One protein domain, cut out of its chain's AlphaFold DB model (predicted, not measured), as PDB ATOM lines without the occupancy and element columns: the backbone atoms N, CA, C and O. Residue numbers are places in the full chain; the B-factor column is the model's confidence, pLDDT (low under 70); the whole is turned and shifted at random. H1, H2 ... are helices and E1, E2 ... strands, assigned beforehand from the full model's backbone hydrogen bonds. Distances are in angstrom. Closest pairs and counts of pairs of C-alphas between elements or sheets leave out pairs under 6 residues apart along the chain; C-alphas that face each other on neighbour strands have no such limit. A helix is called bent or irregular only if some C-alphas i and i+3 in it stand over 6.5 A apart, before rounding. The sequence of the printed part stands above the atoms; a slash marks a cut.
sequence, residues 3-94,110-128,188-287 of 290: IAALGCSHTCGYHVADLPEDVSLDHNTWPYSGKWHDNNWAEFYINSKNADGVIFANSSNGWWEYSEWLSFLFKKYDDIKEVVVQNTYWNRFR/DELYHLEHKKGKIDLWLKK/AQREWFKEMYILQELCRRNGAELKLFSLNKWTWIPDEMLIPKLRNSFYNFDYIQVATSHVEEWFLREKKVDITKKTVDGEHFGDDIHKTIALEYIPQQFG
ATOM      1  N   ILE A   3      14.968  54.662 101.172       98.62
ATOM      2  CA  ILE A   3      14.410  55.857 100.534       98.62
ATOM      3  C   ILE A   3      14.902  57.082 101.305       98.62
ATOM      4  O   ILE A   3      14.776  57.134 102.530       98.62
ATOM      5  N   ALA A   4      15.460  58.055 100.589       98.69
ATOM      6  CA  ALA A   4      15.843  59.347 101.138       98.69
ATOM      7  C   ALA A   4      14.772  60.398 100.820       98.69
ATOM      8  O   ALA A   4      14.380  60.551  99.664       98.69
ATOM      9  N   ALA A   5      14.318  61.142 101.826       98.44
ATOM     10  CA  ALA A   5      13.427  62.283 101.651       98.44
ATOM     11  C   ALA A   5      14.140  63.583 102.040       98.44
ATOM     12  O   ALA A   5      14.691  63.684 103.136       98.44
ATOM     13  N   LEU A   6      14.111  64.574 101.147       98.44
ATOM     14  CA  LEU A   6      14.705  65.897 101.355       98.44
ATOM     15  C   LEU A   6      13.626  66.980 101.309       98.44
ATOM     16  O   LEU A   6      12.679  66.893 100.521       98.44
ATOM     17  N   GLY A   7      13.759  68.022 102.128       95.62
ATOM     18  CA  GLY A   7      12.866  69.178 102.043       95.62
ATOM     19  C   GLY A   7      12.963  70.134 103.224       95.62
ATOM     20  O   GLY A   7      14.013  70.256 103.853       95.62
ATOM     21  N   CYS A   8      11.867  70.843 103.494       90.94
ATOM     22  CA  CYS A   8      11.796  71.830 104.571       90.94
ATOM     23  C   CYS A   8      10.824  71.400 105.681       90.94
ATOM     24  O   CYS A   8      10.749  70.218 106.009       90.94
ATOM     25  N   SER A   9      10.077  72.352 106.247       88.75
ATOM     26  CA  SER A   9       9.147  72.154 107.360       88.75
ATOM     27  C   SER A   9       8.145  71.014 107.147       88.75
ATOM     28  O   SER A   9       8.035  70.131 107.984       88.75
ATOM     29  N   HIS A  10       7.482  70.952 105.995       92.44
ATOM     30  CA  HIS A  10       6.543  69.871 105.666       92.44
ATOM     31  C   HIS A  10       7.178  68.473 105.567       92.44
ATOM     32  O   HIS A  10       6.482  67.467 105.705       92.44
ATOM     33  N   THR A  11       8.482  68.392 105.291       94.62
ATOM     34  CA  THR A  11       9.221  67.123 105.242       94.62
ATOM     35  C   THR A  11       9.683  66.693 106.631       94.62
ATOM     36  O   THR A  11       9.651  65.504 106.920       94.62
ATOM     37  N   CYS A  12      10.070  67.629 107.505       88.44
ATOM     38  CA  CYS A  12      10.392  67.317 108.900       88.44
ATOM     39  C   CYS A  12       9.175  67.352 109.835       88.44
ATOM     40  O   CYS A  12       9.362  67.237 111.036       88.44
ATOM     41  N   GLY A  13       7.953  67.517 109.324       84.62
ATOM     42  CA  GLY A  13       6.734  67.562 110.137       84.62
ATOM     43  C   GLY A  13       6.703  68.720 111.116       84.62
ATOM     44  O   GLY A  13       6.303  68.538 112.260       84.62
ATOM     45  N   TYR A  14       7.204  69.875 110.678       79.50
ATOM     46  CA  TYR A  14       7.239  71.063 111.504       79.50
ATOM     47  C   TYR A  14       5.844  71.688 111.649       79.50
ATOM     48  O   TYR A  14       5.219  71.950 110.627       79.50
ATOM     49  N   HIS A  15       5.387  71.984 112.865       72.31
ATOM     50  CA  HIS A  15       4.296  72.925 113.139       72.31
ATOM     51  C   HIS A  15       4.363  73.459 114.576       72.31
ATOM     52  O   HIS A  15       4.899  72.818 115.478       72.31
ATOM     53  N   VAL A  16       3.788  74.641 114.806       66.31
ATOM     54  CA  VAL A  16       3.849  75.328 116.115       66.31
ATOM     55  C   VAL A  16       2.670  75.029 117.046       66.31
ATOM     56  O   VAL A  16       2.639  75.524 118.167       66.31
ATOM     57  N   ALA A  17       1.705  74.219 116.603       61.03
ATOM     58  CA  ALA A  17       0.439  74.010 117.315       61.03
ATOM     59  C   ALA A  17       0.563  73.352 118.706       61.03
ATOM     60  O   ALA A  17      -0.323  73.548 119.531       61.03
ATOM     61  N   ASP A  18       1.657  72.630 118.973       59.16
ATOM     62  CA  ASP A  18       1.881  71.898 120.231       59.16
ATOM     63  C   ASP A  18       2.975  72.529 121.117       59.16
ATOM     64  O   ASP A  18       3.474  71.885 122.043       59.16
ATOM     65  N   LEU A  19       3.397  73.768 120.829       61.78
ATOM     66  CA  LEU A  19       4.373  74.481 121.660       61.78
ATOM     67  C   LEU A  19       3.751  74.828 123.027       61.78
ATOM     68  O   LEU A  19       2.751  75.548 123.060       61.78
ATOM     69  N   PRO A  20       4.327  74.369 124.156       61.69
ATOM     70  CA  PRO A  20       3.857  74.759 125.480       61.69
ATOM     71  C   PRO A  20       3.991  76.274 125.673       61.69
ATOM     72  O   PRO A  20       5.047  76.842 125.392       61.69
ATOM     73  N   GLU A  21       2.937  76.928 126.170       60.38
ATOM     74  CA  GLU A  21       2.907  78.387 126.376       60.38
ATOM     75  C   GLU A  21       3.926  78.879 127.428       60.38
ATOM     76  O   GLU A  21       4.236  80.069 127.485       60.38
ATOM     77  N   ASP A  22       4.453  77.980 128.262       63.25
ATOM     78  CA  ASP A  22       5.203  78.268 129.488       63.25
ATOM     79  C   ASP A  22       6.666  77.778 129.493       63.25
ATOM     80  O   ASP A  22       7.365  77.937 130.498       63.25
ATOM     81  N   VAL A  23       7.177  77.231 128.384       56.88
ATOM     82  CA  VAL A  23       8.561  76.733 128.296       56.88
ATOM     83  C   VAL A  23       9.462  77.749 127.589       56.88
ATOM     84  O   VAL A  23       9.228  78.111 126.436       56.88
ATOM     85  N   SER A  24      10.549  78.180 128.247       51.62
ATOM     86  CA  SER A  24      11.603  78.929 127.554       51.62
ATOM     87  C   SER A  24      12.286  78.009 126.544       51.62
ATOM     88  O   SER A  24      12.934  77.028 126.920       51.62
ATOM     89  N   LEU A  25      12.126  78.325 125.264       53.38
ATOM     90  CA  LEU A  25      12.755  77.592 124.174       53.38
ATOM     91  C   LEU A  25      14.264  77.857 124.197       53.38
ATOM     92  O   LEU A  25      14.714  78.957 123.874       53.38
ATOM     93  N   ASP A  26      15.044  76.852 124.582       50.00
ATOM     94  CA  ASP A  26      16.493  76.837 124.424       50.00
ATOM     95  C   ASP A  26      16.952  75.516 123.785       50.00
ATOM     96  O   ASP A  26      16.161  74.622 123.482       50.00
ATOM     97  N   HIS A  27      18.250  75.407 123.512       46.50
ATOM     98  CA  HIS A  27      18.837  74.232 122.867       46.50
ATOM     99  C   HIS A  27      18.780  72.955 123.732       46.50
ATOM    100  O   HIS A  27      18.998  71.869 123.201       46.50
ATOM    101  N   ASN A  28      18.489  73.070 125.034       41.75
ATOM    102  CA  ASN A  28      18.423  71.974 126.009       41.75
ATOM    103  C   ASN A  28      16.982  71.564 126.367       41.75
ATOM    104  O   ASN A  28      16.768  70.420 126.762       41.75
ATOM    105  N   THR A  29      15.989  72.450 126.220       50.72
ATOM    106  CA  THR A  29      14.545  72.149 126.374       50.72
ATOM    107  C   THR A  29      13.901  71.609 125.089       50.72
ATOM    108  O   THR A  29      12.693  71.377 125.017       50.72
ATOM    109  N   TRP A  30      14.734  71.355 124.082       41.06
ATOM    110  CA  TRP A  30      14.403  70.821 122.769       41.06
ATOM    111  C   TRP A  30      14.084  69.314 122.846       41.06
ATOM    112  O   TRP A  30      14.973  68.465 122.780       41.06
ATOM    113  N   PRO A  31      12.797  68.959 122.994       43.59
ATOM    114  CA  PRO A  31      12.156  68.225 121.905       43.59
ATOM    115  C   PRO A  31      10.867  68.891 121.399       43.59
ATOM    116  O   PRO A  31      10.279  68.401 120.443       43.59
ATOM    117  N   TYR A  32      10.468  70.050 121.937       49.84
ATOM    118  CA  TYR A  32       9.367  70.871 121.400       49.84
ATOM    119  C   TYR A  32       9.823  71.777 120.251       49.84
ATOM    120  O   TYR A  32       9.492  72.955 120.181       49.84
ATOM    121  N   SER A  33      10.610  71.239 119.325       54.97
ATOM    122  CA  SER A  33      11.118  71.993 118.173       54.97
ATOM    123  C   SER A  33      10.055  72.281 117.121       54.97
ATOM    124  O   SER A  33      10.379  72.786 116.048       54.97
ATOM    125  N   GLY A  34       8.817  71.871 117.396       62.88
ATOM    126  CA  GLY A  34       7.764  71.732 116.420       62.88
ATOM    127  C   GLY A  34       8.088  70.719 115.332       62.88
ATOM    128  O   GLY A  34       7.243  70.611 114.474       62.88
ATOM    129  N   LYS A  35       9.251  70.028 115.299       75.44
ATOM    130  CA  LYS A  35       9.698  69.086 114.240       75.44
ATOM    131  C   LYS A  35       9.547  67.627 114.665       75.44
ATOM    132  O   LYS A  35       9.449  67.296 115.840       75.44
ATOM    133  N   TRP A  36       9.633  66.751 113.672       83.94
ATOM    134  CA  TRP A  36       9.516  65.297 113.748       83.94
ATOM    135  C   TRP A  36       8.230  64.834 114.417       83.94
ATOM    136  O   TRP A  36       8.196  63.745 114.991       83.94
ATOM    137  N   HIS A  37       7.154  65.609 114.306       80.56
ATOM    138  CA  HIS A  37       5.825  65.067 114.545       80.56
ATOM    139  C   HIS A  37       5.513  64.015 113.479       80.56
ATOM    140  O   HIS A  37       6.099  63.999 112.389       80.56
ATOM    141  N   ASP A  38       4.573  63.128 113.787       84.19
ATOM    142  CA  ASP A  38       4.085  62.123 112.833       84.19
ATOM    143  C   ASP A  38       3.383  62.772 111.619       84.19
ATOM    144  O   ASP A  38       3.157  62.130 110.593       84.19
ATOM    145  N   ASN A  39       3.128  64.081 111.703       85.19
ATOM    146  CA  ASN A  39       2.571  64.934 110.669       85.19
ATOM    147  C   ASN A  39       3.567  65.280 109.542       85.19
ATOM    148  O   ASN A  39       3.912  66.443 109.329       85.19
ATOM    149  N   ASN A  40       4.070  64.290 108.804       91.88
ATOM    150  CA  ASN A  40       4.884  64.560 107.617       91.88
ATOM    151  C   ASN A  40       4.683  63.536 106.503       91.88
ATOM    152  O   ASN A  40       4.509  62.339 106.724       91.88
ATOM    153  N   TRP A  41       4.739  64.010 105.257       96.56
ATOM    154  CA  TRP A  41       4.521  63.152 104.089       96.56
ATOM    155  C   TRP A  41       5.621  62.090 103.929       96.56
ATOM    156  O   TRP A  41       5.367  61.019 103.375       96.56
ATOM    157  N   ALA A  42       6.842  62.381 104.380       97.31
ATOM    158  CA  ALA A  42       8.010  61.547 104.127       97.31
ATOM    159  C   ALA A  42       7.939  60.221 104.893       97.31
ATOM    160  O   ALA A  42       8.122  59.160 104.293       97.31
ATOM    161  N   GLU A  43       7.589  60.257 106.178       96.12
ATOM    162  CA  GLU A  43       7.380  59.062 106.992       96.12
ATOM    163  C   GLU A  43       6.251  58.198 106.423       96.12
ATOM    164  O   GLU A  43       6.441  56.994 106.231       96.12
ATOM    165  N   PHE A  44       5.104  58.795 106.065       96.75
ATOM    166  CA  PHE A  44       4.009  58.051 105.431       96.75
ATOM    167  C   PHE A  44       4.456  57.376 104.130       96.75
ATOM    168  O   PHE A  44       4.124  56.210 103.899       96.75
ATOM    169  N   TYR A  45       5.232  58.072 103.297       97.50
ATOM    170  CA  TYR A  45       5.696  57.546 102.016       97.50
ATOM    171  C   TYR A  45       6.631  56.353 102.194       97.50
ATOM    172  O   TYR A  45       6.403  55.290 101.610       97.50
ATOM    173  N   ILE A  46       7.655  56.508 103.034       97.50
ATOM    174  CA  ILE A  46       8.658  55.476 103.305       97.50
ATOM    175  C   ILE A  46       7.989  54.233 103.906       97.50
ATOM    176  O   ILE A  46       8.191  53.116 103.415       97.50
ATOM    177  N   ASN A  47       7.131  54.430 104.910       96.38
ATOM    178  CA  ASN A  47       6.437  53.340 105.589       96.38
ATOM    179  C   ASN A  47       5.468  52.601 104.656       96.38
ATOM    180  O   ASN A  47       5.389  51.374 104.711       96.38
ATOM    181  N   SER A  48       4.788  53.307 103.743       96.19
ATOM    182  CA  SER A  48       3.884  52.682 102.760       96.19
ATOM    183  C   SER A  48       4.579  51.685 101.829       96.19
ATOM    184  O   SER A  48       3.949  50.757 101.325       96.19
ATOM    185  N   LYS A  49       5.891  51.852 101.631       95.69
ATOM    186  CA  LYS A  49       6.734  50.978 100.809       95.69
ATOM    187  C   LYS A  49       7.449  49.897 101.618       95.69
ATOM    188  O   LYS A  49       8.185  49.106 101.032       95.69
ATOM    189  N   ASN A  50       7.248  49.858 102.940       95.38
ATOM    190  CA  ASN A  50       7.968  48.979 103.865       95.38
ATOM    191  C   ASN A  50       9.499  49.048 103.664       95.38
ATOM    192  O   ASN A  50      10.195  48.030 103.701       95.38
ATOM    193  N   ALA A  51      10.006  50.250 103.379       96.19
ATOM    194  CA  ALA A  51      11.415  50.507 103.112       96.19
ATOM    195  C   ALA A  51      12.127  51.038 104.361       96.19
ATOM    196  O   ALA A  51      11.500  51.604 105.258       96.19
ATOM    197  N   ASP A  52      13.452  50.901 104.391       98.06
ATOM    198  CA  ASP A  52      14.259  51.676 105.330       98.06
ATOM    199  C   ASP A  52      14.260  53.143 104.876       98.06
ATOM    200  O   ASP A  52      14.134  53.445 103.684       98.06
ATOM    201  N   GLY A  53      14.394  54.068 105.819       98.06
ATOM    202  CA  GLY A  53      14.240  55.492 105.545       98.06
ATOM    203  C   GLY A  53      15.422  56.326 105.990       98.06
ATOM    204  O   GLY A  53      16.111  56.003 106.958       98.06
ATOM    205  N   VAL A  54      15.614  57.443 105.302       98.50
ATOM    206  CA  VAL A  54      16.329  58.589 105.849       98.50
ATOM    207  C   VAL A  54      15.610  59.870 105.452       98.50
ATOM    208  O   VAL A  54      15.254  60.051 104.290       98.50
ATOM    209  N   ILE A  55      15.381  60.756 106.413       98.06
ATOM    210  CA  ILE A  55      14.830  62.085 106.165       98.06
ATOM    211  C   ILE A  55      15.908  63.092 106.533       98.06
ATOM    212  O   ILE A  55      16.403  63.080 107.658       98.06
ATOM    213  N   PHE A  56      16.274  63.956 105.590       97.75
ATOM    214  CA  PHE A  56      17.138  65.101 105.855       97.75
ATOM    215  C   PHE A  56      16.369  66.361 105.476       97.75
ATOM    216  O   PHE A  56      16.196  66.690 104.302       97.75
ATOM    217  N   ALA A  57      15.856  67.037 106.497       94.94
ATOM    218  CA  ALA A  57      15.020  68.207 106.322       94.94
ATOM    219  C   ALA A  57      15.217  69.189 107.472       94.94
ATOM    220  O   ALA A  57      15.490  68.809 108.609       94.94
ATOM    221  N   ASN A  58      15.066  70.473 107.167       90.38
ATOM    222  CA  ASN A  58      15.085  71.515 108.179       90.38
ATOM    223  C   ASN A  58      14.166  72.669 107.763       90.38
ATOM    224  O   ASN A  58      14.150  73.080 106.599       90.38
ATOM    225  N   SER A  59      13.375  73.174 108.707       85.25
ATOM    226  CA  SER A  59      12.516  74.340 108.497       85.25
ATOM    227  C   SER A  59      13.351  75.535 108.041       85.25
ATOM    228  O   SER A  59      14.489  75.703 108.469       85.25
ATOM    229  N   SER A  60      12.787  76.360 107.161       84.50
ATOM    230  CA  SER A  60      13.440  77.551 106.589       84.50
ATOM    231  C   SER A  60      14.645  77.301 105.673       84.50
ATOM    232  O   SER A  60      15.012  78.203 104.924       84.50
ATOM    233  N   ASN A  61      15.227  76.099 105.637       89.69
ATOM    234  CA  ASN A  61      16.273  75.783 104.667       89.69
ATOM    235  C   ASN A  61      15.709  75.763 103.243       89.69
ATOM    236  O   ASN A  61      14.514  75.528 103.006       89.69
ATOM    237  N   GLY A  62      16.589  76.077 102.298       90.69
ATOM    238  CA  GLY A  62      16.259  76.187 100.892       90.69
ATOM    239  C   GLY A  62      16.819  75.071 100.032       90.69
ATOM    240  O   GLY A  62      17.530  74.189 100.500       90.69
ATOM    241  N   TRP A  63      16.522  75.159  98.739       94.69
ATOM    242  CA  TRP A  63      16.938  74.172  97.749       94.69
ATOM    243  C   TRP A  63      18.457  74.084  97.572       94.69
ATOM    244  O   TRP A  63      18.936  73.016  97.225       94.69
ATOM    245  N   TRP A  64      19.214  75.151  97.856       92.69
ATOM    246  CA  TRP A  64      20.670  75.241  97.634       92.69
ATOM    247  C   TRP A  64      21.529  74.327  98.527       92.69
ATOM    248  O   TRP A  64      22.750  74.378  98.429       92.69
ATOM    249  N   GLU A  65      20.929  73.550  99.432       93.75
ATOM    250  CA  GLU A  65      21.654  72.620 100.315       93.75
ATOM    251  C   GLU A  65      21.375  71.156  99.996       93.75
ATOM    252  O   GLU A  65      22.001  70.269 100.573       93.75
ATOM    253  N   TYR A  66      20.428  70.871  99.105       97.19
ATOM    254  CA  TYR A  66      19.976  69.503  98.879       97.19
ATOM    255  C   TYR A  66      21.099  68.614  98.347       97.19
ATOM    256  O   TYR A  66      21.197  67.454  98.747       97.19
ATOM    257  N   SER A  67      21.960  69.135  97.478       97.75
ATOM    258  CA  SER A  67      23.122  68.430  96.947       97.75
ATOM    259  C   SER A  67      24.162  68.162  98.028       97.75
ATOM    260  O   SER A  67      24.751  67.078  98.053       97.75
ATOM    261  N   GLU A  68      24.342  69.099  98.959       97.44
ATOM    262  CA  GLU A  68      25.212  68.923 100.113       97.44
ATOM    263  C   GLU A  68      24.673  67.797 101.012       97.44
ATOM    264  O   GLU A  68      25.371  66.813 101.281       97.44
ATOM    265  N   TRP A  69      23.399  67.866 101.393       97.88
ATOM    266  CA  TRP A  69      22.752  66.841 102.215       97.88
ATOM    267  C   TRP A  69      22.804  65.470 101.546       97.88
ATOM    268  O   TRP A  69      23.213  64.484 102.157       97.88
ATOM    269  N   LEU A  70      22.460  65.398 100.261       98.50
ATOM    270  CA  LEU A  70      22.425  64.142  99.524       98.50
ATOM    271  C   LEU A  70      23.820  63.528  99.337       98.50
ATOM    272  O   LEU A  70      23.977  62.313  99.454       98.50
ATOM    273  N   SER A  71      24.841  64.353  99.094       98.31
ATOM    274  CA  SER A  71      26.241  63.913  99.026       98.31
ATOM    275  C   SER A  71      26.688  63.262 100.336       98.31
ATOM    276  O   SER A  71      27.339  62.215 100.321       98.31
ATOM    277  N   PHE A  72      26.296  63.833 101.477       98.50
ATOM    278  CA  PHE A  72      26.523  63.215 102.781       98.50
ATOM    279  C   PHE A  72      25.775  61.885 102.927       98.50
ATOM    280  O   PHE A  72      26.380  60.881 103.306       98.50
ATOM    281  N   LEU A  73      24.487  61.851 102.576       98.56
ATOM    282  CA  LEU A  73      23.672  60.643 102.698       98.56
ATOM    283  C   LEU A  73      24.219  59.482 101.860       98.56
ATOM    284  O   LEU A  73      24.306  58.374 102.377       98.56
ATOM    285  N   PHE A  74      24.657  59.715 100.621       98.50
ATOM    286  CA  PHE A  74      25.258  58.656  99.798       98.50
ATOM    287  C   PHE A  74      26.612  58.162 100.323       98.50
ATOM    288  O   PHE A  74      26.970  57.010 100.098       98.50
ATOM    289  N   LYS A  75      27.370  58.991 101.054       97.75
ATOM    290  CA  LYS A  75      28.574  58.527 101.768       97.75
ATOM    291  C   LYS A  75      28.222  57.702 103.005       97.75
ATOM    292  O   LYS A  75      28.990  56.830 103.396       97.75
ATOM    293  N   LYS A  76      27.090  58.011 103.643       98.06
ATOM    294  CA  LYS A  76      26.640  57.373 104.883       98.06
ATOM    295  C   LYS A  76      25.901  56.054 104.644       98.06
ATOM    296  O   LYS A  76      26.012  55.150 105.469       98.06
ATOM    297  N   TYR A  77      25.158  55.958 103.545       98.19
ATOM    298  CA  TYR A  77      24.267  54.849 103.221       98.19
ATOM    299  C   TYR A  77      24.503  54.386 101.777       98.19
ATOM    300  O   TYR A  77      24.277  55.137 100.828       98.19
ATOM    301  N   ASP A  78      24.909  53.130 101.610       97.00
ATOM    302  CA  ASP A  78      25.231  52.508 100.318       97.00
ATOM    303  C   ASP A  78      24.009  51.896  99.601       97.00
ATOM    304  O   ASP A  78      24.087  51.478  98.442       97.00
ATOM    305  N   ASP A  79      22.858  51.857 100.274       98.12
ATOM    306  CA  ASP A  79      21.652  51.168  99.818       98.12
ATOM    307  C   ASP A  79      20.466  52.101  99.503       98.12
ATOM    308  O   ASP A  79      19.340  51.615  99.323       98.12
ATOM    309  N   ILE A  80      20.696  53.418  99.411       98.75
ATOM    310  CA  ILE A  80      19.690  54.383  98.937       98.75
ATOM    311  C   ILE A  80      19.359  54.065  97.472       98.75
ATOM    312  O   ILE A  80      20.241  54.060  96.615       98.75
ATOM    313  N   LYS A  81      18.082  53.794  97.179       98.38
ATOM    314  CA  LYS A  81      17.589  53.488  95.818       98.38
ATOM    315  C   LYS A  81      16.601  54.504  95.275       98.38
ATOM    316  O   LYS A  81      16.340  54.512  94.076       98.38
ATOM    317  N   GLU A  82      16.081  55.368  96.130       98.62
ATOM    318  CA  GLU A  82      15.110  56.379  95.744       98.62
ATOM    319  C   GLU A  82      15.312  57.628  96.592       98.62
ATOM    320  O   GLU A  82      15.474  57.541  97.810       98.62
ATOM    321  N   VAL A  83      15.299  58.781  95.935       98.81
ATOM    322  CA  VAL A  83      15.402  60.101  96.546       98.81
ATOM    323  C   VAL A  83      14.174  60.903  96.143       98.81
ATOM    324  O   VAL A  83      13.910  61.093  94.953       98.81
ATOM    325  N   VAL A  84      13.423  61.383  97.130       98.69
ATOM    326  CA  VAL A  84      12.234  62.213  96.930       98.69
ATOM    327  C   VAL A  84      12.478  63.587  97.538       98.69
ATOM    328  O   VAL A  84      12.731  63.719  98.732       98.69
ATOM    329  N   VAL A  85      12.399  64.619  96.706       98.62
ATOM    330  CA  VAL A  85      12.688  66.003  97.073       98.62
ATOM    331  C   VAL A  85      11.408  66.825  97.005       98.62
ATOM    332  O   VAL A  85      10.767  66.927  95.956       98.62
ATOM    333  N   GLN A  86      11.064  67.447  98.126       97.69
ATOM    334  CA  GLN A  86      10.059  68.500  98.189       97.69
ATOM    335  C   GLN A  86      10.744  69.842  97.908       97.69
ATOM    336  O   GLN A  86      11.456  70.358  98.768       97.69
ATOM    337  N   ASN A  87      10.530  70.419  96.721       96.81
ATOM    338  CA  ASN A  87      11.026  71.754  96.385       96.81
ATOM    339  C   ASN A  87      10.480  72.787  97.377       96.81
ATOM    340  O   ASN A  87       9.363  72.662  97.890       96.81
ATOM    341  N   THR A  88      11.262  73.830  97.626       94.44
ATOM    342  CA  THR A  88      10.941  74.862  98.613       94.44
ATOM    343  C   THR A  88      10.962  76.259  97.996       94.44
ATOM    344  O   THR A  88      11.145  76.423  96.790       94.44
ATOM    345  N   TYR A  89      10.689  77.265  98.819       93.44
ATOM    346  CA  TYR A  89      10.470  78.635  98.386       93.44
ATOM    347  C   TYR A  89      11.743  79.281  97.826       93.44
ATOM    348  O   TYR A  89      12.848  79.098  98.341       93.44
ATOM    349  N   TRP A  90      11.563  80.092  96.785       93.50
ATOM    350  CA  TRP A  90      12.642  80.797  96.089       93.50
ATOM    351  C   TRP A  90      13.182  82.016  96.845       93.50
ATOM    352  O   TRP A  90      14.269  82.489  96.534       93.50
ATOM    353  N   ASN A  91      12.436  82.530  97.826       92.81
ATOM    354  CA  ASN A  91      12.795  83.721  98.602       92.81
ATOM    355  C   ASN A  91      13.741  83.441  99.777       92.81
ATOM    356  O   ASN A  91      14.066  84.360 100.527       92.81
ATOM    357  N   ARG A  92      14.142  82.187  99.975       92.50
ATOM    358  CA  ARG A  92      15.049  81.801 101.051       92.50
ATOM    359  C   ARG A  92      16.504  81.952 100.574       92.50
ATOM    360  O   ARG A  92      16.772  81.907  99.374       92.50
ATOM    361  N   PHE A  93      17.448  82.140 101.492       94.06
ATOM    362  CA  PHE A  93      18.885  82.150 101.197       94.06
ATOM    363  C   PHE A  93      19.738  81.767 102.414       94.06
ATOM    364  O   PHE A  93      19.287  81.826 103.554       94.06
ATOM    365  N   ARG A  94      20.999  81.398 102.165       92.06
ATOM    366  CA  ARG A  94      22.001  81.080 103.194       92.06
ATOM    367  C   ARG A  94      22.746  82.337 103.646       92.06
ATOM    368  O   ARG A  94      23.185  83.120 102.800       92.06
ATOM    369  N   ASP A 110      30.197  67.504 106.731       94.88
ATOM    370  CA  ASP A 110      29.228  67.026 107.712       94.88
ATOM    371  C   ASP A 110      29.348  67.708 109.079       94.88
ATOM    372  O   ASP A 110      28.671  67.299 110.019       94.88
ATOM    373  N   GLU A 111      30.148  68.773 109.193       95.06
ATOM    374  CA  GLU A 111      30.436  69.450 110.464       95.06
ATOM    375  C   GLU A 111      29.174  69.889 111.218       95.06
ATOM    376  O   GLU A 111      29.106  69.824 112.444       95.06
ATOM    377  N   LEU A 112      28.159  70.336 110.476       94.62
ATOM    378  CA  LEU A 112      26.894  70.800 111.037       94.62
ATOM    379  C   LEU A 112      25.792  69.737 110.983       94.62
ATOM    380  O   LEU A 112      24.661  70.018 111.375       94.62
ATOM    381  N   TYR A 113      26.064  68.534 110.483       95.88
ATOM    382  CA  TYR A 113      25.031  67.521 110.274       95.88
ATOM    383  C   TYR A 113      24.875  66.643 111.506       95.88
ATOM    384  O   TYR A 113      25.839  66.137 112.077       95.88
ATOM    385  N   HIS A 114      23.629  66.450 111.925       93.06
ATOM    386  CA  HIS A 114      23.323  65.737 113.152       93.06
ATOM    387  C   HIS A 114      22.151  64.783 112.955       93.06
ATOM    388  O   HIS A 114      21.101  65.181 112.449       93.06
ATOM    389  N   LEU A 115      22.338  63.532 113.378       94.62
ATOM    390  CA  LEU A 115      21.247  62.581 113.539       94.62
ATOM    391  C   LEU A 115      20.521  62.948 114.830       94.62
ATOM    392  O   LEU A 115      21.037  62.691 115.914       94.62
ATOM    393  N   GLU A 116      19.352  63.562 114.710       89.31
ATOM    394  CA  GLU A 116      18.587  64.043 115.866       89.31
ATOM    395  C   GLU A 116      17.728  62.947 116.467       89.31
ATOM    396  O   GLU A 116      17.636  62.827 117.687       89.31
ATOM    397  N   HIS A 117      17.122  62.113 115.621       88.44
ATOM    398  CA  HIS A 117      16.238  61.064 116.098       88.44
ATOM    399  C   HIS A 117      16.163  59.868 115.140       88.44
ATOM    400  O   HIS A 117      16.581  59.928 113.983       88.44
ATOM    401  N   LYS A 118      15.617  58.755 115.637       93.12
ATOM    402  CA  LYS A 118      15.290  57.566 114.845       93.12
ATOM    403  C   LYS A 118      13.863  57.141 115.157       93.12
ATOM    404  O   LYS A 118      13.555  56.825 116.303       93.12
ATOM    405  N   LYS A 119      13.030  57.037 114.122       92.06
ATOM    406  CA  LYS A 119      11.676  56.481 114.218       92.06
ATOM    407  C   LYS A 119      11.613  55.151 113.484       92.06
ATOM    408  O   LYS A 119      11.614  55.095 112.256       92.06
ATOM    409  N   GLY A 120      11.603  54.054 114.238       93.00
ATOM    410  CA  GLY A 120      11.639  52.710 113.663       93.00
ATOM    411  C   GLY A 120      12.873  52.507 112.774       93.00
ATOM    412  O   GLY A 120      13.999  52.485 113.270       93.00
ATOM    413  N   LYS A 121      12.658  52.358 111.460       95.31
ATOM    414  CA  LYS A 121      13.724  52.177 110.454       95.31
ATOM    415  C   LYS A 121      14.101  53.464 109.705       95.31
ATOM    416  O   LYS A 121      14.765  53.389 108.671       95.31
ATOM    417  N   ILE A 122      13.663  54.621 110.200       97.75
ATOM    418  CA  ILE A 122      13.877  55.926 109.574       97.75
ATOM    419  C   ILE A 122      14.848  56.748 110.424       97.75
ATOM    420  O   ILE A 122      14.568  57.040 111.589       97.75
ATOM    421  N   ASP A 123      15.981  57.118 109.829       97.94
ATOM    422  CA  ASP A 123      16.957  58.037 110.422       97.94
ATOM    423  C   ASP A 123      16.560  59.493 110.112       97.94
ATOM    424  O   ASP A 123      16.301  59.822 108.953       97.94
ATOM    425  N   LEU A 124      16.518  60.363 111.126       95.69
ATOM    426  CA  LEU A 124      16.077  61.760 111.009       95.69
ATOM    427  C   LEU A 124      17.263  62.711 111.226       95.69
ATOM    428  O   LEU A 124      17.761  62.865 112.345       95.69
ATOM    429  N   TRP A 125      17.732  63.322 110.139       96.19
ATOM    430  CA  TRP A 125      18.878  64.228 110.112       96.19
ATOM    431  C   TRP A 125      18.449  65.689 109.991       96.19
ATOM    432  O   TRP A 125      17.547  66.027 109.219       96.19
ATOM    433  N   LEU A 126      19.184  66.566 110.677       92.50
ATOM    434  CA  LEU A 126      19.149  68.011 110.457       92.50
ATOM    435  C   LEU A 126      20.550  68.579 110.211       92.50
ATOM    436  O   LEU A 126      21.571  67.953 110.507       92.50
ATOM    437  N   LYS A 127      20.571  69.839 109.774       91.81
ATOM    438  CA  LYS A 127      21.751  70.701 109.794       91.81
ATOM    439  C   LYS A 127      21.621  71.718 110.928       91.81
ATOM    440  O   LYS A 127      20.717  72.555 110.890       91.81
ATOM    441  N   LYS A 128      22.507  71.656 111.922       90.81
ATOM    442  CA  LYS A 128      22.634  72.667 112.981       90.81
ATOM    443  C   LYS A 128      22.981  74.027 112.377       90.81
ATOM    444  O   LYS A 128      23.629  74.107 111.337       90.81
ATOM    445  N   ALA A 188      19.615  83.520  90.943       94.81
ATOM    446  CA  ALA A 188      18.839  82.485  91.626       94.81
ATOM    447  C   ALA A 188      18.306  81.423  90.654       94.81
ATOM    448  O   ALA A 188      18.407  80.232  90.932       94.81
ATOM    449  N   GLN A 189      17.831  81.835  89.472       93.62
ATOM    450  CA  GLN A 189      17.394  80.906  88.420       93.62
ATOM    451  C   GLN A 189      18.515  79.936  88.025       93.62
ATOM    452  O   GLN A 189      18.328  78.721  88.013       93.62
ATOM    453  N   ARG A 190      19.713  80.462  87.738       93.88
ATOM    454  CA  ARG A 190      20.868  79.647  87.330       93.88
ATOM    455  C   ARG A 190      21.391  78.759  88.454       93.88
ATOM    456  O   ARG A 190      21.843  77.653  88.172       93.88
ATOM    457  N   GLU A 191      21.383  79.243  89.690       95.44
ATOM    458  CA  GLU A 191      21.797  78.467  90.861       95.44
ATOM    459  C   GLU A 191      20.832  77.309  91.126       95.44
ATOM    460  O   GLU A 191      21.293  76.187  91.320       95.44
ATOM    461  N   TRP A 192      19.522  77.530  90.999       96.31
ATOM    462  CA  TRP A 192      18.526  76.470  91.146       96.31
ATOM    463  C   TRP A 192      18.715  75.356  90.108       96.31
ATOM    464  O   TRP A 192      18.777  74.179  90.460       96.31
ATOM    465  N   PHE A 193      18.906  75.703  88.826       96.19
ATOM    466  CA  PHE A 193      19.169  74.696  87.789       96.19
ATOM    467  C   PHE A 193      20.482  73.937  88.018       96.19
ATOM    468  O   PHE A 193      20.537  72.733  87.770       96.19
ATOM    469  N   LYS A 194      21.540  74.610  88.493       96.69
ATOM    470  CA  LYS A 194      22.800  73.936  88.860       96.69
ATOM    471  C   LYS A 194      22.573  72.929  89.977       96.69
ATOM    472  O   LYS A 194      23.041  71.803  89.873       96.69
ATOM    473  N   GLU A 195      21.838  73.326  91.004       97.50
ATOM    474  CA  GLU A 195      21.561  72.479  92.155       97.50
ATOM    475  C   GLU A 195      20.772  71.225  91.763       97.50
ATOM    476  O   GLU A 195      21.174  70.106  92.087       97.50
ATOM    477  N   MET A 196      19.709  71.383  90.968       97.31
ATOM    478  CA  MET A 196      18.944  70.241  90.455       97.31
ATOM    479  C   MET A 196      19.790  69.331  89.559       97.31
ATOM    480  O   MET A 196      19.627  68.110  89.583       97.31
ATOM    481  N   TYR A 197      20.709  69.907  88.780       97.25
ATOM    482  CA  TYR A 197      21.617  69.127  87.945       97.25
ATOM    483  C   TYR A 197      22.587  68.311  88.807       97.25
ATOM    484  O   TYR A 197      22.772  67.121  88.561       97.25
ATOM    485  N   ILE A 198      23.143  68.898  89.872       98.50
ATOM    486  CA  ILE A 198      24.015  68.181  90.811       98.50
ATOM    487  C   ILE A 198      23.252  67.040  91.494       98.50
ATOM    488  O   ILE A 198      23.767  65.923  91.540       98.50
ATOM    489  N   LEU A 199      22.022  67.274  91.969       98.50
ATOM    490  CA  LEU A 199      21.179  66.221  92.551       98.50
ATOM    491  C   LEU A 199      20.986  65.051  91.588       98.50
ATOM    492  O   LEU A 199      21.160  63.891  91.968       98.50
ATOM    493  N   GLN A 200      20.667  65.358  90.331       97.81
ATOM    494  CA  GLN A 200      20.515  64.356  89.287       97.81
ATOM    495  C   GLN A 200      21.791  63.525  89.111       97.81
ATOM    496  O   GLN A 200      21.721  62.296  89.082       97.81
ATOM    497  N   GLU A 201      22.954  64.171  89.005       98.50
ATOM    498  CA  GLU A 201      24.228  63.470  88.829       98.50
ATOM    499  C   GLU A 201      24.610  62.631  90.053       98.50
ATOM    500  O   GLU A 201      25.127  61.522  89.893       98.50
ATOM    501  N   LEU A 202      24.342  63.120  91.268       98.62
ATOM    502  CA  LEU A 202      24.548  62.359  92.502       98.62
ATOM    503  C   LEU A 202      23.698  61.086  92.494       98.62
ATOM    504  O   LEU A 202      24.228  59.997  92.711       98.62
ATOM    505  N   CYS A 203      22.410  61.201  92.177       98.75
ATOM    506  CA  CYS A 203      21.510  60.057  92.079       98.75
ATOM    507  C   CYS A 203      21.926  59.079  90.970       98.75
ATOM    508  O   CYS A 203      22.028  57.876  91.224       98.75
ATOM    509  N   ARG A 204      22.269  59.576  89.772       98.44
ATOM    510  CA  ARG A 204      22.702  58.734  88.646       98.44
ATOM    511  C   ARG A 204      23.948  57.923  88.985       98.44
ATOM    512  O   ARG A 204      23.985  56.724  88.715       98.44
ATOM    513  N   ARG A 205      24.957  58.553  89.595       98.19
ATOM    514  CA  ARG A 205      26.221  57.891  89.973       98.19
ATOM    515  C   ARG A 205      26.036  56.826  91.052       98.19
ATOM    516  O   ARG A 205      26.803  55.870  91.074       98.19
ATOM    517  N   ASN A 206      25.027  56.979  91.908       98.50
ATOM    518  CA  ASN A 206      24.716  56.033  92.982       98.50
ATOM    519  C   ASN A 206      23.588  55.047  92.616       98.50
ATOM    520  O   ASN A 206      23.212  54.206  93.433       98.50
ATOM    521  N   GLY A 207      23.058  55.110  91.388       98.00
ATOM    522  CA  GLY A 207      21.994  54.221  90.921       98.00
ATOM    523  C   GLY A 207      20.688  54.360  91.710       98.00
ATOM    524  O   GLY A 207      20.041  53.348  91.985       98.00
ATOM    525  N   ALA A 208      20.326  55.587  92.096       98.50
ATOM    526  CA  ALA A 208      19.106  55.901  92.838       98.50
ATOM    527  C   ALA A 208      18.146  56.748  91.994       98.50
ATOM    528  O   ALA A 208      18.569  57.714  91.374       98.50
ATOM    529  N   GLU A 209      16.847  56.447  91.999       98.38
ATOM    530  CA  GLU A 209      15.847  57.302  91.343       98.38
ATOM    531  C   GLU A 209      15.786  58.690  92.004       98.38
ATOM    532  O   GLU A 209      15.920  58.798  93.222       98.38
ATOM    533  N   LEU A 210      15.527  59.747  91.224       98.62
ATOM    534  CA  LEU A 210      15.311  61.101  91.744       98.62
ATOM    535  C   LEU A 210      13.925  61.623  91.358       98.62
ATOM    536  O   LEU A 210      13.607  61.712  90.171       98.62
ATOM    537  N   LYS A 211      13.129  62.003  92.360       98.44
ATOM    538  CA  LYS A 211      11.779  62.565  92.213       98.44
ATOM    539  C   LYS A 211      11.724  63.948  92.844       98.44
ATOM    540  O   LYS A 211      12.169  64.123  93.973       98.44
ATOM    541  N   LEU A 212      11.154  64.914  92.134       98.38
ATOM    542  CA  LEU A 212      11.010  66.298  92.576       98.38
ATOM    543  C   LEU A 212       9.554  66.742  92.454       98.38
ATOM    544  O   LEU A 212       8.954  66.636  91.383       98.38
ATOM    545  N   PHE A 213       8.992  67.278  93.531       98.12
ATOM    546  CA  PHE A 213       7.646  67.847  93.529       98.12
ATOM    547  C   PHE A 213       7.592  69.161  94.308       98.12
ATOM    548  O   PHE A 213       8.514  69.496  95.048       98.12
ATOM    549  N   SER A 214       6.509  69.910  94.139       97.06
ATOM    550  CA  SER A 214       6.269  71.191  94.803       97.06
ATOM    551  C   SER A 214       4.921  71.183  95.516       97.06
ATOM    552  O   SER A 214       3.987  70.487  95.111       97.06
ATOM    553  N   LEU A 215       4.808  71.948  96.599       95.56
ATOM    554  CA  LEU A 215       3.588  71.993  97.408       95.56
ATOM    555  C   LEU A 215       2.576  72.978  96.823       95.56
ATOM    556  O   LEU A 215       1.397  72.669  96.662       95.56
ATOM    557  N   ASN A 216       3.061  74.155  96.451       94.06
ATOM    558  CA  ASN A 216       2.238  75.284  96.054       94.06
ATOM    559  C   ASN A 216       2.902  76.121  94.957       94.06
ATOM    560  O   ASN A 216       4.061  75.893  94.583       94.06
ATOM    561  N   LYS A 217       2.173  77.135  94.484       92.44
ATOM    562  CA  LYS A 217       2.629  78.070  93.444       92.44
ATOM    563  C   LYS A 217       3.890  78.867  93.812       92.44
ATOM    564  O   LYS A 217       4.528  79.421  92.927       92.44
ATOM    565  N   TRP A 218       4.251  78.951  95.092       91.62
ATOM    566  CA  TRP A 218       5.438  79.673  95.568       91.62
ATOM    567  C   TRP A 218       6.684  78.781  95.641       91.62
ATOM    568  O   TRP A 218       7.809  79.264  95.528       91.62
ATOM    569  N   THR A 219       6.485  77.469  95.754       94.31
ATOM    570  CA  THR A 219       7.515  76.427  95.585       94.31
ATOM    571  C   THR A 219       7.623  75.951  94.130       94.31
ATOM    572  O   THR A 219       8.007  74.812  93.863       94.31
ATOM    573  N   TRP A 220       7.228  76.804  93.181       93.44
ATOM    574  CA  TRP A 220       7.117  76.497  91.754       93.44
ATOM    575  C   TRP A 220       8.399  75.895  91.162       93.44
ATOM    576  O   TRP A 220       9.512  76.250  91.557       93.44
ATOM    577  N   ILE A 221       8.214  74.978  90.209       95.69
ATOM    578  CA  ILE A 221       9.279  74.320  89.452       95.69
ATOM    579  C   ILE A 221       9.200  74.815  87.998       95.69
ATOM    580  O   ILE A 221       8.108  74.759  87.433       95.69
ATOM    581  N   PRO A 222      10.314  75.267  87.389       93.19
ATOM    582  CA  PRO A 222      10.312  75.815  86.039       93.19
ATOM    583  C   PRO A 222       9.805  74.862  84.957       93.19
ATOM    584  O   PRO A 222      10.084  73.661  84.986       93.19
ATOM    585  N   ASP A 223       9.133  75.422  83.949       91.06
ATOM    586  CA  ASP A 223       8.627  74.686  82.785       91.06
ATOM    587  C   ASP A 223       9.745  73.971  82.021       91.06
ATOM    588  O   ASP A 223       9.512  72.913  81.437       91.06
ATOM    589  N   GLU A 224      10.974  74.488  82.063       91.50
ATOM    590  CA  GLU A 224      12.156  73.828  81.515       91.50
ATOM    591  C   GLU A 224      12.380  72.437  82.114       91.50
ATOM    592  O   GLU A 224      12.893  71.563  81.429       91.50
ATOM    593  N   MET A 225      11.942  72.183  83.347       91.50
ATOM    594  CA  MET A 225      12.011  70.859  83.975       91.50
ATOM    595  C   MET A 225      10.812  69.977  83.618       91.50
ATOM    596  O   MET A 225      10.901  68.748  83.638       91.50
ATOM    597  N   LEU A 226       9.673  70.578  83.284       87.00
ATOM    598  CA  LEU A 226       8.413  69.869  83.055       87.00
ATOM    599  C   LEU A 226       8.237  69.477  81.590       87.00
ATOM    600  O   LEU A 226       7.846  68.350  81.290       87.00
ATOM    601  N   ILE A 227       8.559  70.391  80.678       86.12
ATOM    602  CA  ILE A 227       8.274  70.291  79.251       86.12
ATOM    603  C   ILE A 227       9.461  69.621  78.539       86.12
ATOM    604  O   ILE A 227      10.519  70.240  78.422       86.12
ATOM    605  N   PRO A 228       9.309  68.408  77.964       81.44
ATOM    606  CA  PRO A 228      10.431  67.651  77.396       81.44
ATOM    607  C   PRO A 228      11.258  68.412  76.351       81.44
ATOM    608  O   PRO A 228      12.481  68.339  76.362       81.44
ATOM    609  N   LYS A 229      10.611  69.207  75.487       84.00
ATOM    610  CA  LYS A 229      11.308  70.027  74.474       84.00
ATOM    611  C   LYS A 229      12.179  71.145  75.068       84.00
ATOM    612  O   LYS A 229      13.030  71.672  74.362       84.00
ATOM    613  N   LEU A 230      11.945  71.530  76.325       85.00
ATOM    614  CA  LEU A 230      12.696  72.573  77.026       85.00
ATOM    615  C   LEU A 230      13.754  72.001  77.979       85.00
ATOM    616  O   LEU A 230      14.654  72.737  78.362       85.00
ATOM    617  N   ARG A 231      13.715  70.700  78.300       81.75
ATOM    618  CA  ARG A 231      14.613  70.048  79.278       81.75
ATOM    619  C   ARG A 231      16.099  70.086  78.962       81.75
ATOM    620  O   ARG A 231      16.880  69.733  79.829       81.75
ATOM    621  N   ASN A 232      16.469  70.522  77.760       81.00
ATOM    622  CA  ASN A 232      17.852  70.678  77.314       81.00
ATOM    623  C   ASN A 232      18.252  72.150  77.093       81.00
ATOM    624  O   ASN A 232      19.288  72.414  76.489       81.00
ATOM    625  N   SER A 233      17.433  73.119  77.527       82.94
ATOM    626  CA  SER A 233      17.699  74.552  77.321       82.94
ATOM    627  C   SER A 233      18.757  75.125  78.274       82.94
ATOM    628  O   SER A 233      19.441  76.081  77.910       82.94
ATOM    629  N   PHE A 234      18.913  74.537  79.467       83.31
ATOM    630  CA  PHE A 234      19.913  74.926  80.471       83.31
ATOM    631  C   PHE A 234      20.989  73.848  80.656       83.31
ATOM    632  O   PHE A 234      22.146  74.050  80.294       83.31
ATOM    633  N   TYR A 235      20.592  72.700  81.207       89.75
ATOM    634  CA  TYR A 235      21.384  71.472  81.330       89.75
ATOM    635  C   TYR A 235      20.566  70.311  80.764       89.75
ATOM    636  O   TYR A 235      19.398  70.506  80.457       89.75
ATOM    637  N   ASN A 236      21.149  69.117  80.637       91.69
ATOM    638  CA  ASN A 236      20.392  67.922  80.260       91.69
ATOM    639  C   ASN A 236      19.737  67.283  81.499       91.69
ATOM    640  O   ASN A 236      20.426  66.682  82.332       91.69
ATOM    641  N   PHE A 237      18.414  67.412  81.613       93.62
ATOM    642  CA  PHE A 237      17.600  66.820  82.680       93.62
ATOM    643  C   PHE A 237      16.860  65.560  82.202       93.62
ATOM    644  O   PHE A 237      15.640  65.564  82.012       93.62
ATOM    645  N   ASP A 238      17.604  64.476  81.985       92.69
ATOM    646  CA  ASP A 238      17.100  63.198  81.457       92.69
ATOM    647  C   ASP A 238      16.891  62.102  82.517       92.69
ATOM    648  O   ASP A 238      16.398  61.022  82.192       92.69
ATOM    649  N   TYR A 239      17.248  62.360  83.777       95.19
ATOM    650  CA  TYR A 239      17.226  61.353  84.843       95.19
ATOM    651  C   TYR A 239      16.311  61.736  86.014       95.19
ATOM    652  O   TYR A 239      15.712  60.866  86.646       95.19
ATOM    653  N   ILE A 240      16.149  63.033  86.283       95.88
ATOM    654  CA  ILE A 240      15.189  63.529  87.273       95.88
ATOM    655  C   ILE A 240      13.737  63.377  86.789       95.88
ATOM    656  O   ILE A 240      13.382  63.756  85.670       95.88
ATOM    657  N   GLN A 241      12.874  62.861  87.661       96.31
ATOM    658  CA  GLN A 241      11.427  62.836  87.468       96.31
ATOM    659  C   GLN A 241      10.801  64.024  88.200       96.31
ATOM    660  O   GLN A 241      11.099  64.265  89.368       96.31
ATOM    661  N   VAL A 242       9.911  64.757  87.533       96.38
ATOM    662  CA  VAL A 242       9.319  65.986  88.075       96.38
ATOM    663  C   VAL A 242       7.800  65.893  88.030       96.38
ATOM    664  O   VAL A 242       7.237  65.535  86.994       96.38
ATOM    665  N   ALA A 243       7.144  66.193  89.151       96.56
ATOM    666  CA  ALA A 243       5.690  66.198  89.239       96.56
ATOM    667  C   ALA A 243       5.084  67.240  88.288       96.56
ATOM    668  O   ALA A 243       5.538  68.378  88.222       96.56
ATOM    669  N   THR A 244       4.025  66.855  87.578       93.94
ATOM    670  CA  THR A 244       3.380  67.680  86.537       93.94
ATOM    671  C   THR A 244       2.483  68.797  87.071       93.94
ATOM    672  O   THR A 244       2.106  69.687  86.319       93.94
ATOM    673  N   SER A 245       2.126  68.749  88.352       94.56
ATOM    674  CA  SER A 245       1.318  69.761  89.040       94.56
ATOM    675  C   SER A 245       1.747  69.825  90.497       94.56
ATOM    676  O   SER A 245       2.087  68.782  91.062       94.56
ATOM    677  N   HIS A 246       1.684  70.994  91.132       95.88
ATOM    678  CA  HIS A 246       1.961  71.109  92.567       95.88
ATOM    679  C   HIS A 246       0.818  70.513  93.413       95.88
ATOM    680  O   HIS A 246      -0.293  70.304  92.917       95.88
ATOM    681  N   VAL A 247       1.082  70.217  94.690       97.06
ATOM    682  CA  VAL A 247       0.124  69.545  95.591       97.06
ATOM    683  C   VAL A 247      -1.205  70.301  95.696       97.06
ATOM    684  O   VAL A 247      -2.254  69.694  95.495       97.06
ATOM    685  N   GLU A 248      -1.189  71.610  95.959       96.00
ATOM    686  CA  GLU A 248      -2.426  72.404  96.080       96.00
ATOM    687  C   GLU A 248      -3.309  72.328  94.823       96.00
ATOM    688  O   GLU A 248      -4.518  72.124  94.927       96.00
ATOM    689  N   GLU A 249      -2.715  72.442  93.628       96.19
ATOM    690  CA  GLU A 249      -3.443  72.348  92.355       96.19
ATOM    691  C   GLU A 249      -4.052  70.957  92.183       96.19
ATOM    692  O   GLU A 249      -5.212  70.815  91.789       96.19
ATOM    693  N   TRP A 250      -3.282  69.922  92.510       97.50
ATOM    694  CA  TRP A 250      -3.741  68.546  92.429       97.50
ATOM    695  C   TRP A 250      -4.912  68.269  93.375       97.50
ATOM    696  O   TRP A 250      -5.907  67.684  92.951       97.50
ATOM    697  N   PHE A 251      -4.855  68.733  94.625       97.75
ATOM    698  CA  PHE A 251      -5.969  68.586  95.567       97.75
ATOM    699  C   PHE A 251      -7.221  69.309  95.074       97.75
ATOM    700  O   PHE A 251      -8.326  68.758  95.130       97.75
ATOM    701  N   LEU A 252      -7.060  70.514  94.529       96.50
ATOM    702  CA  LEU A 252      -8.179  71.258  93.971       96.50
ATOM    703  C   LEU A 252      -8.796  70.524  92.769       96.50
ATOM    704  O   LEU A 252     -10.021  70.450  92.645       96.50
ATOM    705  N   ARG A 253      -7.963  69.944  91.896       96.50
ATOM    706  CA  ARG A 253      -8.408  69.261  90.675       96.50
ATOM    707  C   ARG A 253      -9.004  67.882  90.946       96.50
ATOM    708  O   ARG A 253     -10.125  67.632  90.499       96.50
ATOM    709  N   GLU A 254      -8.294  67.024  91.671       96.69
ATOM    710  CA  GLU A 254      -8.635  65.606  91.860       96.69
ATOM    711  C   GLU A 254      -9.518  65.367  93.087       96.69
ATOM    712  O   GLU A 254     -10.432  64.547  93.048       96.69
ATOM    713  N   LYS A 255      -9.276  66.099  94.182       95.56
ATOM    714  CA  LYS A 255     -10.012  65.929  95.446       95.56
ATOM    715  C   LYS A 255     -11.136  66.942  95.629       95.56
ATOM    716  O   LYS A 255     -11.975  66.749  96.500       95.56
ATOM    717  N   LYS A 256     -11.172  68.003  94.811       96.25
ATOM    718  CA  LYS A 256     -12.090  69.149  94.960       96.25
ATOM    719  C   LYS A 256     -11.974  69.811  96.338       96.25
ATOM    720  O   LYS A 256     -12.955  70.318  96.877       96.25
ATOM    721  N   VAL A 257     -10.766  69.799  96.906       94.69
ATOM    722  CA  VAL A 257     -10.465  70.366  98.224       94.69
ATOM    723  C   VAL A 257      -9.439  71.477  98.076       94.69
ATOM    724  O   VAL A 257      -8.374  71.279  97.501       94.69
ATOM    725  N   ASP A 258      -9.750  72.634  98.652       93.31
ATOM    726  CA  ASP A 258      -8.800  73.724  98.843       93.31
ATOM    727  C   ASP A 258      -8.057  73.519 100.172       93.31
ATOM    728  O   ASP A 258      -8.582  73.818 101.248       93.31
ATOM    729  N   ILE A 259      -6.854  72.942 100.100       92.50
ATOM    730  CA  ILE A 259      -6.042  72.620 101.284       92.50
ATOM    731  C   ILE A 259      -5.407  73.852 101.938       92.50
ATOM    732  O   ILE A 259      -4.997  73.768 103.092       92.50
ATOM    733  N   THR A 260      -5.398  75.011 101.270       88.50
ATOM    734  CA  THR A 260      -4.873  76.265 101.849       88.50
ATOM    735  C   THR A 260      -5.696  76.741 103.047       88.50
ATOM    736  O   THR A 260      -5.206  77.470 103.900       88.50
ATOM    737  N   LYS A 261      -6.950  76.282 103.150       87.50
ATOM    738  CA  LYS A 261      -7.867  76.572 104.264       87.50
ATOM    739  C   LYS A 261      -7.815  75.529 105.380       87.50
ATOM    740  O   LYS A 261      -8.634  75.581 106.294       87.50
ATOM    741  N   LYS A 262      -6.919  74.547 105.270       85.75
ATOM    742  CA  LYS A 262      -6.812  73.387 106.167       85.75
ATOM    743  C   LYS A 262      -5.425  73.274 106.807       85.75
ATOM    744  O   LYS A 262      -4.968  72.181 107.124       85.75
ATOM    745  N   THR A 263      -4.744  74.402 106.957       85.88
ATOM    746  CA  THR A 263      -3.461  74.481 107.655       85.88
ATOM    747  C   THR A 263      -3.671  74.478 109.168       85.88
ATOM    748  O   THR A 263      -4.618  75.099 109.649       85.88
ATOM    749  N   VAL A 264      -2.770  73.842 109.911       81.56
ATOM    750  CA  VAL A 264      -2.823  73.739 111.377       81.56
ATOM    751  C   VAL A 264      -2.402  75.052 112.047       81.56
ATOM    752  O   VAL A 264      -2.984  75.442 113.053       81.56
ATOM    753  N   ASP A 265      -1.441  75.772 111.465       75.38
ATOM    754  CA  ASP A 265      -0.863  77.005 112.021       75.38
ATOM    755  C   ASP A 265      -0.806  78.167 111.008       75.38
ATOM    756  O   ASP A 265      -0.060  79.129 111.175       75.38
ATOM    757  N   GLY A 266      -1.603  78.076 109.942       77.31
ATOM    758  CA  GLY A 266      -1.608  79.039 108.837       77.31
ATOM    759  C   GLY A 266      -0.625  78.715 107.705       77.31
ATOM    760  O   GLY A 266      -0.752  79.302 106.631       77.31
ATOM    761  N   GLU A 267       0.302  77.769 107.900       80.31
ATOM    762  CA  GLU A 267       1.261  77.327 106.872       80.31
ATOM    763  C   GLU A 267       1.270  75.800 106.698       80.31
ATOM    764  O   GLU A 267       1.204  75.301 105.573       80.31
ATOM    765  N   HIS A 268       1.314  75.040 107.793       86.62
ATOM    766  CA  HIS A 268       1.576  73.602 107.759       86.62
ATOM    767  C   HIS A 268       0.300  72.781 107.580       86.62
ATOM    768  O   HIS A 268      -0.728  73.065 108.191       86.62
ATOM    769  N   PHE A 269       0.346  71.748 106.734       89.38
ATOM    770  CA  PHE A 269      -0.795  70.863 106.507       89.38
ATOM    771  C   PHE A 269      -0.963  69.876 107.667       89.38
ATOM    772  O   PHE A 269      -0.009  69.599 108.385       89.38
ATOM    773  N   GLY A 270      -2.172  69.342 107.847       87.44
ATOM    774  CA  GLY A 270      -2.433  68.266 108.806       87.44
ATOM    775  C   GLY A 270      -2.088  66.870 108.273       87.44
ATOM    776  O   GLY A 270      -1.858  66.678 107.070       87.44
ATOM    777  N   ASP A 271      -2.130  65.883 109.172       90.00
ATOM    778  CA  ASP A 271      -1.802  64.478 108.899       90.00
ATOM    779  C   ASP A 271      -2.588  63.895 107.724       90.00
ATOM    780  O   ASP A 271      -2.049  63.131 106.926       90.00
ATOM    781  N   ASP A 272      -3.872  64.238 107.599       92.81
ATOM    782  CA  ASP A 272      -4.753  63.733 106.545       92.81
ATOM    783  C   ASP A 272      -4.263  64.156 105.154       92.81
ATOM    784  O   ASP A 272      -4.222  63.348 104.215       92.81
ATOM    785  N   ILE A 273      -3.823  65.408 105.037       94.94
ATOM    786  CA  ILE A 273      -3.249  65.963 103.816       94.94
ATOM    787  C   ILE A 273      -1.875  65.343 103.572       94.94
ATOM    788  O   ILE A 273      -1.641  64.845 102.471       94.94
ATOM    789  N   HIS A 274      -0.988  65.298 104.569       96.00
ATOM    790  CA  HIS A 274       0.347  64.708 104.417       96.00
ATOM    791  C   HIS A 274       0.304  63.220 104.045       96.00
ATOM    792  O   HIS A 274       1.050  62.774 103.165       96.00
ATOM    793  N   LYS A 275      -0.637  62.468 104.613       96.50
ATOM    794  CA  LYS A 275      -0.916  61.079 104.246       96.50
ATOM    795  C   LYS A 275      -1.440  60.960 102.817       96.50
ATOM    796  O   LYS A 275      -0.980  60.100 102.075       96.50
ATOM    797  N   THR A 276      -2.349  61.833 102.394       97.50
ATOM    798  CA  THR A 276      -2.852  61.844 101.007       97.50
ATOM    799  C   THR A 276      -1.747  62.224 100.010       97.50
ATOM    800  O   THR A 276      -1.658  61.634  98.933       97.50
ATOM    801  N   ILE A 277      -0.852  63.152 100.373       97.62
ATOM    802  CA  ILE A 277       0.334  63.485  99.569       97.62
ATOM    803  C   ILE A 277       1.174  62.222  99.341       97.62
ATOM    804  O   ILE A 277       1.508  61.886  98.204       97.62
ATOM    805  N   ALA A 278       1.483  61.508 100.421       97.50
ATOM    806  CA  ALA A 278       2.335  60.329 100.392       97.50
ATOM    807  C   ALA A 278       1.705  59.133  99.666       97.50
ATOM    808  O   ALA A 278       2.369  58.476  98.867       97.50
ATOM    809  N   LEU A 279       0.438  58.835  99.948       97.50
ATOM    810  CA  LEU A 279      -0.209  57.599  99.504       97.50
ATOM    811  C   LEU A 279      -0.921  57.731  98.156       97.50
ATOM    812  O   LEU A 279      -1.200  56.712  97.527       97.50
ATOM    813  N   GLU A 280      -1.210  58.951  97.700       97.56
ATOM    814  CA  GLU A 280      -1.971  59.176  96.468       97.56
ATOM    815  C   GLU A 280      -1.252  60.105  95.487       97.56
ATOM    816  O   GLU A 280      -0.970  59.699  94.360       97.56
ATOM    817  N   TYR A 281      -0.900  61.327  95.907       97.88
ATOM    818  CA  TYR A 281      -0.297  62.317  95.006       97.88
ATOM    819  C   TYR A 281       1.061  61.852  94.466       97.88
ATOM    820  O   TYR A 281       1.227  61.771  93.249       97.88
ATOM    821  N   ILE A 282       2.027  61.518  95.334       97.62
ATOM    822  CA  ILE A 282       3.372  61.100  94.900       97.62
ATOM    823  C   ILE A 282       3.282  59.852  93.996       97.62
ATOM    824  O   ILE A 282       3.842  59.885  92.895       97.62
ATOM    825  N   PRO A 283       2.548  58.779  94.360       96.31
ATOM    826  CA  PRO A 283       2.324  57.645  93.465       96.31
ATOM    827  C   PRO A 283       1.690  58.018  92.121       96.31
ATOM    828  O   PRO A 283       2.134  57.514  91.097       96.31
ATOM    829  N   GLN A 284       0.709  58.923  92.073       96.06
ATOM    830  CA  GLN A 284       0.098  59.335  90.802       96.06
ATOM    831  C   GLN A 284       1.038  60.187  89.932       96.06
ATOM    832  O   GLN A 284       0.946  60.166  88.701       96.06
ATOM    833  N   GLN A 285       1.928  60.972  90.543       95.62
ATOM    834  CA  GLN A 285       2.889  61.791  89.800       95.62
ATOM    835  C   GLN A 285       4.036  60.963  89.210       95.62
ATOM    836  O   GLN A 285       4.496  61.299  88.121       95.62
ATOM    837  N   PHE A 286       4.465  59.895  89.892       95.06
ATOM    838  CA  PHE A 286       5.682  59.138  89.548       95.06
ATOM    839  C   PHE A 286       5.464  57.631  89.330       95.06
ATOM    840  O   PHE A 286       6.425  56.867  89.230       95.06
ATOM    841  N   GLY A 287       4.214  57.172  89.319       82.31
ATOM    842  CA  GLY A 287       3.851  55.792  89.017       82.31
ATOM    843  C   GLY A 287       4.102  55.453  87.548       82.31
ATOM    844  O   GLY A 287       4.055  56.323  86.683       82.31
TER     845      GLY A 287
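This is residues 3 to 94, 110 to 128 and 188 to 287 of the 290 residues of an uncharacterized protein of Rickettsiales bacterium (UniProt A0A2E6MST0). A twisted seven-stranded sheet forms the core, with H2 and H3 side by side over one face and H1 and H6 over the other; H5 packs on H6, and a long loop between E1 and H1 reaches far from the body. The printed part has 211 residues, with six named helices and eight named strands in the order E1 H1 E2 H2 E3 E4 E5 E6 H3 E7 H4 E8 H5 H6. The sheet, mixed, runs E5 E6 E2 E1 E3 E7 E8; the class is mixed, helices and strands. The whole is compact, radius of gyration of the C-alphas 16.7 A, spanning 56 by 43 by 36 A.

Find C-alpha 3 at (14.410, 55.857, 100.534), where E1, residues 3 to 7, begins. The sheet's other strands are E2, 52 to 57, E3, 80 to 86, 17.1 A, E5, 113 to 119, 17.8 A, E6, 122 to 127, E7, 209 to 213, and E8, 240 to 242; E4, 92 to 94, pairs with no named strand. Look for the helices H1, 41 to 48, H2, 63 to 76, 20.7 A, H3, 188 to 206, 27.1 A, H4, 223 to 226, H5, 247 to 255, and H6, 271 to 286, 21.4 A, ending at C-alpha 286 (5.682, 59.138, 89.548). H2 is irregular, C-alphas 64 and 67 being 7.3 A apart, and H6 only just, C-alphas 279 and 282 being 6.8 A apart.

Start at E1 and E3, parallel, with N 4 and O 82 at 2.8 A. E5 and E6 form an antiparallel hairpin, N 114 to O 126 at 2.9 A. Three layers, helices on both faces of the sheet, have H2 and H3 opposite H1 and H6. E1, H1, E2 and E7, H4, E8 are strand-helix-strand units, parallel neighbour strands with a helix between, and E2, H2, E3 is a split one around E1; the crossovers are right-handed. H2 touches H3 at a shallow tilt of 16 degrees, the same way, C-alphas of Ser 67 and Leu 199 closest at 5.3 A. H6 touches H1 with residues 274 to 279 alone, closest C-alphas Trp 41 and His 274 at 4.5 A. H5, not on the sheet, only just touches H6, with 3 pairs within 8 A, the closest C-alphas being Val 247 and Ile 277, 7.3 A. H4 only grazes the sheet with residues 225 to 226. Every O i to N i+4 pair is within hydrogen-bond range in H1, H3 and H5, but 8 of 10 in H2 and 10 of 12 in H6; H4 is too short for one.

The C-alphas of Asp 22 and Lys 229, the two farthest apart, are 56.0 A apart. Cuts leave gaps of 16.4 A from C-alpha 94 to 110 and 23.8 A from 128 to 188. The links E1 to H1, H4 to E8 and H5 to H6 are long. Residues 16 to 34 are under 70 in pLDDT; the mean of the printed part is 90.1.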